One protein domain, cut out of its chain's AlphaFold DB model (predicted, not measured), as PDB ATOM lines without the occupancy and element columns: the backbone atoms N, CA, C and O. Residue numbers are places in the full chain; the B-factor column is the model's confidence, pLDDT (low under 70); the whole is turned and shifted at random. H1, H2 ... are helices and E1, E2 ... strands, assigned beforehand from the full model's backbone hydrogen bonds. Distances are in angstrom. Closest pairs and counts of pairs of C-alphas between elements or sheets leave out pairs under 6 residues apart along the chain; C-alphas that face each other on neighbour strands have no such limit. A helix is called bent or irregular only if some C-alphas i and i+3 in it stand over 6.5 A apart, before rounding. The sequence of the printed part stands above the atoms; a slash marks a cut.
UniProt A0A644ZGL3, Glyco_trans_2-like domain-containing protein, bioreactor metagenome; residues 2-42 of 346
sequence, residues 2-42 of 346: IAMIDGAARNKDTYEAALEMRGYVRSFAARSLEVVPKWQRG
ATOM      1  N   ILE A   2      -6.176   1.098  38.374       93.69
ATOM      2  CA  ILE A   2      -5.440  -0.168  38.430       93.69
ATOM      3  C   ILE A   2      -6.239  -1.155  39.272       93.69
ATOM      4  O   ILE A   2      -6.596  -0.845  40.405       93.69
ATOM      5  N   ALA A   3      -6.520  -2.326  38.710       94.88
ATOM      6  CA  ALA A   3      -7.104  -3.459  39.412       94.88
ATOM      7  C   ALA A   3      -5.989  -4.445  39.761       94.88
ATOM      8  O   ALA A   3      -5.461  -5.158  38.904       94.88
ATOM      9  N   MET A   4      -5.614  -4.455  41.034       95.56
ATOM     10  CA  MET A   4      -4.574  -5.325  41.562       95.56
ATOM     11  C   MET A   4      -5.190  -6.645  42.046       95.56
ATOM     12  O   MET A   4      -5.908  -6.650  43.048       95.56
ATOM     13  N   ILE A   5      -4.891  -7.770  41.392       95.50
ATOM     14  CA  ILE A   5      -5.469  -9.078  41.748       95.50
ATOM     15  C   ILE A   5      -4.473  -9.890  42.580       95.50
ATOM     16  O   ILE A   5      -3.535 -10.480  42.042       95.50
ATOM     17  N   ASP A   6      -4.671  -9.926  43.900       94.12
ATOM     18  CA  ASP A   6      -3.808 -10.680  44.815       94.12
ATOM     19  C   ASP A   6      -4.147 -12.176  44.811       94.12
ATOM     20  O   ASP A   6      -5.302 -12.573  44.973       94.12
ATOM     21  N   GLY A   7      -3.135 -13.028  44.646       93.81
ATOM     22  CA  GLY A   7      -3.334 -14.472  44.546       93.81
ATOM     23  C   GLY A   7      -4.140 -14.886  43.314       93.81
ATOM     24  O   GLY A   7      -4.975 -15.786  43.416       93.81
ATOM     25  N   ALA A   8      -3.891 -14.259  42.160       94.19
ATOM     26  CA  ALA A   8      -4.616 -14.493  40.904       94.19
ATOM     27  C   ALA A   8      -4.667 -15.975  40.481       94.19
ATOM     28  O   ALA A   8      -5.619 -16.399  39.837       94.19
ATOM     29  N   ALA A   9      -3.696 -16.798  40.901       93.06
ATOM     30  CA  ALA A   9      -3.731 -18.243  40.661       93.06
ATOM     31  C   ALA A   9      -4.940 -18.944  41.318       93.06
ATOM     32  O   ALA A   9      -5.410 -19.957  40.801       93.06
ATOM     33  N   ARG A  10      -5.424 -18.420  42.454       92.00
ATOM     34  CA  ARG A  10      -6.606 -18.915  43.182       92.00
ATOM     35  C   ARG A  10      -7.870 -18.108  42.877       92.00
ATOM     36  O   ARG A  10      -8.948 -18.676  42.914       92.00
ATOM     37  N   ASN A  11      -7.729 -16.821  42.563       92.94
ATOM     38  CA  ASN A  11      -8.833 -15.901  42.273       92.94
ATOM     39  C   ASN A  11      -9.008 -15.701  40.757       92.94
ATOM     40  O   ASN A  11      -8.954 -14.569  40.271       92.94
ATOM     41  N   LYS A  12      -9.145 -16.803  40.007       94.44
ATOM     42  CA  LYS A  12      -9.228 -16.765  38.536       94.44
ATOM     43  C   LYS A  12     -10.451 -15.992  38.059       94.44
ATOM     44  O   LYS A  12     -10.288 -15.081  37.261       94.44
ATOM     45  N   ASP A  13     -11.611 -16.256  38.648       95.75
ATOM     46  CA  ASP A  13     -12.867 -15.596  38.280       95.75
ATOM     47  C   ASP A  13     -12.770 -14.071  38.455       95.75
ATOM     48  O   ASP A  13     -13.172 -13.305  37.585       95.75
ATOM     49  N   THR A  14     -12.151 -13.602  39.547       94.56
ATOM     50  CA  THR A  14     -11.910 -12.166  39.770       94.56
ATOM     51  C   THR A  14     -10.932 -11.581  38.749       94.56
ATOM     52  O   THR A  14     -11.102 -10.445  38.305       94.56
ATOM     53  N   TYR A  15      -9.895 -12.336  38.378       96.12
ATOM     54  CA  TYR A  15      -8.936 -11.916  37.360       96.12
ATOM     55  C   TYR A  15      -9.586 -11.811  35.976       96.12
ATOM     56  O   TYR A  15      -9.399 -10.804  35.293       96.12
ATOM     57  N   GLU A  16     -10.374 -12.810  35.589       96.50
ATOM     58  CA  GLU A  16     -11.105 -12.861  34.320       96.50
ATOM     59  C   GLU A  16     -12.139 -11.735  34.240       96.50
ATOM     60  O   GLU A  16     -12.093 -10.939  33.301       96.50
ATOM     61  N   ALA A  17     -12.951 -11.547  35.285       95.25
ATOM     62  CA  ALA A  17     -13.901 -10.438  35.365       95.25
ATOM     63  C   ALA A  17     -13.213  -9.066  35.222       95.25
ATOM     64  O   ALA A  17     -13.687  -8.185  34.500       95.25
ATOM     65  N   ALA A  18     -12.049  -8.867  35.853       95.12
ATOM     66  CA  ALA A  18     -11.294  -7.621  35.712       95.12
ATOM     67  C   ALA A  18     -10.775  -7.401  34.277       95.12
ATOM     68  O   ALA A  18     -10.720  -6.260  33.806       95.12
ATOM     69  N   LEU A  19     -10.392  -8.469  33.569       96.06
ATOM     70  CA  LEU A  19      -9.967  -8.394  32.169       96.06
ATOM     71  C   LEU A  19     -11.128  -8.046  31.234       96.06
ATOM     72  O   LEU A  19     -10.950  -7.194  30.358       96.06
ATOM     73  N   GLU A  20     -12.302  -8.643  31.438       96.19
ATOM     74  CA  GLU A  20     -13.514  -8.372  30.650       96.19
ATOM     75  C   GLU A  20     -13.933  -6.898  30.736       96.19
ATOM     76  O   GLU A  20     -14.281  -6.270  29.731       96.19
ATOM     77  N   MET A  21     -13.767  -6.285  31.913       95.12
ATOM     78  CA  MET A  21     -14.078  -4.870  32.128       95.12
ATOM     79  C   MET A  21     -13.186  -3.896  31.346       95.12
ATOM     80  O   MET A  21     -13.545  -2.724  31.200       95.12
ATOM     81  N   ARG A  22     -12.051  -4.338  30.784       93.69
ATOM     82  CA  ARG A  22     -11.174  -3.459  29.985       93.69
ATOM     83  C   ARG A  22     -11.897  -2.868  28.777       93.69
ATOM     84  O   ARG A  22     -11.672  -1.699  28.467       93.69
ATOM     85  N   GLY A  23     -12.747  -3.653  28.108       91.81
ATOM     86  CA  GLY A  23     -13.517  -3.196  26.947       91.81
ATOM     87  C   GLY A  23     -14.496  -2.087  27.324       91.81
ATOM     88  O   GLY A  23     -14.479  -1.014  26.723       91.81
ATOM     89  N   TYR A  24     -15.265  -2.311  28.394       93.94
ATOM     90  CA  TYR A  24     -16.194  -1.323  28.938       93.94
ATOM     91  C   TYR A  24     -15.479  -0.029  29.347       93.94
ATOM     92  O   TYR A  24     -15.879   1.053  28.926       93.94
ATOM     93  N   VAL A  25     -14.377  -0.113  30.102       93.75
ATOM     94  CA  VAL A  25     -13.657   1.084  30.572       93.75
ATOM     95  C   VAL A  25     -13.063   1.886  29.410       93.75
ATOM     96  O   VAL A  25     -13.134   3.114  29.430       93.75
ATOM     97  N   ARG A  26     -12.542   1.216  28.374       92.19
ATOM     98  CA  ARG A  26     -11.989   1.875  27.176       92.19
ATOM     99  C   ARG A  26     -13.031   2.614  26.337       92.19
ATOM    100  O   ARG A  26     -12.643   3.467  25.546       92.19
ATOM    101  N   SER A  27     -14.323   2.322  26.506       94.12
ATOM    102  CA  SER A  27     -15.391   3.067  25.822       94.12
ATOM    103  C   SER A  27     -15.527   4.519  26.312       94.12
ATOM    104  O   SER A  27     -16.143   5.339  25.637       94.12
ATOM    105  N   PHE A  28     -14.910   4.867  27.449       93.50
ATOM    106  CA  PHE A  28     -14.914   6.218  28.007       93.50
ATOM    107  C   PHE A  28     -13.596   6.949  27.703       93.50
ATOM    108  O   PHE A  28     -12.524   6.509  28.118       93.50
ATOM    109  N   ALA A  29     -13.684   8.119  27.060       80.62
ATOM    110  CA  ALA A  29     -12.574   8.838  26.412       80.62
ATOM    111  C   ALA A  29     -11.403   9.319  27.309       80.62
ATOM    112  O   ALA A  29     -10.441   9.884  26.805       80.62
ATOM    113  N   ALA A  30     -11.436   9.081  28.620       87.12
ATOM    114  CA  ALA A  30     -10.362   9.450  29.551       87.12
ATOM    115  C   ALA A  30     -10.138   8.397  30.648       87.12
ATOM    116  O   ALA A  30      -9.555   8.686  31.695       87.12
ATOM    117  N   ARG A  31     -10.639   7.172  30.450       90.62
ATOM    118  CA  ARG A  31     -10.530   6.101  31.441       90.62
ATOM    119  C   ARG A  31      -9.653   4.980  30.907       90.62
ATOM    120  O   ARG A  31      -9.804   4.506  29.787       90.62
ATOM    121  N   SER A  32      -8.745   4.526  31.754       92.00
ATOM    122  CA  SER A  32      -7.929   3.344  31.515       92.00
ATOM    123  C   SER A  32      -8.088   2.375  32.677       92.00
ATOM    124  O   SER A  32      -8.240   2.786  33.834       92.00
ATOM    125  N   LEU A  33      -8.056   1.082  32.366       94.06
ATOM    126  CA  LEU A  33      -7.998   0.012  33.349       94.06
ATOM    127  C   LEU A  33      -6.767  -0.841  33.063       94.06
ATOM    128  O   LEU A  33      -6.705  -1.534  32.045       94.06
ATOM    129  N   GLU A  34      -5.806  -0.792  33.975       94.38
ATOM    130  CA  GLU A  34      -4.697  -1.733  34.011       94.38
ATOM    131  C   GLU A  34      -5.031  -2.842  35.009       94.38
ATOM    132  O   GLU A  34      -5.406  -2.569  36.145       94.38
ATOM    133  N   VAL A  35      -4.932  -4.098  34.579       95.75
ATOM    134  CA  VAL A  35      -5.173  -5.259  35.450       95.75
ATOM    135  C   VAL A  35      -3.831  -5.915  35.704       95.75
ATOM    136  O   VAL A  35      -3.207  -6.382  34.748       95.75
ATOM    137  N   VAL A  36      -3.404  -5.939  36.964       95.75
ATOM    138  CA  VAL A  36      -2.085  -6.426  37.381       95.75
ATOM    139  C   VAL A  36      -2.275  -7.656  38.275       95.75
ATOM    140  O   VAL A  36      -2.698  -7.520  39.429       95.75
ATOM    141  N   PRO A  37      -1.992  -8.871  37.770       95.88
ATOM    142  CA  PRO A  37      -2.090 -10.083  38.569       95.88
ATOM    143  C   PRO A  37      -0.834 -10.290  39.418       95.88
ATOM    144  O   PRO A  37       0.287 -10.350  38.909       95.88
ATOM    145  N   LYS A  38      -1.021 -10.507  40.720       95.38
ATOM    146  CA  LYS A  38      -0.012 -11.131  41.578       95.38
ATOM    147  C   LYS A  38      -0.363 -12.599  41.736       95.38
ATOM    148  O   LYS A  38      -1.310 -12.955  42.432       95.38
ATOM    149  N   TRP A  39       0.406 -13.464  41.084       94.56
ATOM    150  CA  TRP A  39       0.118 -14.900  41.037       94.56
ATOM    151  C   TRP A  39       0.100 -15.548  42.423       94.56
ATOM    152  O   TRP A  39      -0.810 -16.316  42.737       94.56
ATOM    153  N   GLN A  40       1.066 -15.190  43.271       93.44
ATOM    154  CA  GLN A  40       1.103 -15.599  44.669       93.44
ATOM    155  C   GLN A  40       0.434 -14.546  45.554       93.44
ATOM    156  O   GLN A  40       0.713 -13.353  45.436       93.44
ATOM    157  N   ARG A  41      -0.402 -15.011  46.487       92.00
ATOM    158  CA  ARG A  41      -1.031 -14.162  47.499       92.00
ATOM    159  C   ARG A  41       0.037 -13.522  48.391       92.00
ATOM    160  O   ARG A  41       0.794 -14.239  49.050       92.00
ATOM    161  N   GLY A  42       0.079 -12.195  48.422       90.31
ATOM    162  CA  GLY A  42       0.958 -11.388  49.275       90.31
ATOM    163  C   GLY A  42       0.210 -10.604  50.354       90.31
ATOM    164  O   GLY A  42       0.845 -10.026  51.235       90.31
TER     165      GLY A  42
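This is residues 2 to 42 of the 346 residues of the protein "Glyco_trans_2-like domain-containing protein" of bioreactor metagenome (UniProt A0A644ZGL3). What would one see first? One long helix, H1, packs with its residues 12 to 22 over one face of a ribbon of two parallel strands, E1 and E2, and runs back beside it from the strands' far end. The chain goes out along E1, back along H1 and out again along E2, in a flat rod whose C-alphas span 33 by 16 by 7 A. What is it made of? The printed part has 41 residues, with one named helix and two named strands in the order E1, H1, E2; the sheet's order is E1, E2, all parallel, and the class is mixed, helices and strands. How dense is it? It is only just loose, close to compact, with a radius of gyration of the C-alphas of 11.0 A.

How do the strands pair? E1, residues 2 to 6, and E2, residues 34 to 38, are parallel neighbours with 16 degrees between their directions. C-alphas 4 and 36 face each other at 5.0 A. N 3 and O 34, at 2.8 A, and N 36 and O 3, at 2.9 A, are within hydrogen-bond range. How near is the helix? The closest C-alphas of H1, residues 12 to 26, and E2 are those of Ala 18 and Val 35, 6.6 A apart. Those of H1 and E1 are Tyr 15 and Ile 5, 6.3 A apart. What do the three form together? E1, H1 and E2 are a strand-helix-strand unit, two parallel neighbour strands with a helix between them in the chain, and its crossover is right-handed. How is the helix's backbone? In H1, 8 of 11 O i to N i+4 pairs are within hydrogen-bond range. H1 is neither bent nor irregular, but only just: C-alphas 20 and 23 are 6.4 A apart.

Where do the strands lie? E1, residues 2 to 6, begins at C-alpha 2, (-5.440, -0.168, 38.430), and measures 12.4 A from first to last C-alpha. E2, residues 34 to 38, measures 12.9 A and ends at C-alpha 38, (-0.012, -11.131, 41.578). Where is the helix? H1, residues 12 to 26, measures 22.0 A from C-alpha 12, (-9.228, -16.765, 38.536), to C-alpha 26.

How large is it? The two C-alphas farthest apart are those of Ala 29 and Gln 40, 33.4 A. Is anything missing, and how long are the links? The printed part, residues 2 to 42 of a chain of 346, has no cut. The link from E1 to H1 has 5 residues and is tight; the link from H1 to E2 has 7 and is short. How confident is the model? The mean pLDDT of the printed part is 93.7, and no printed residue is under 70.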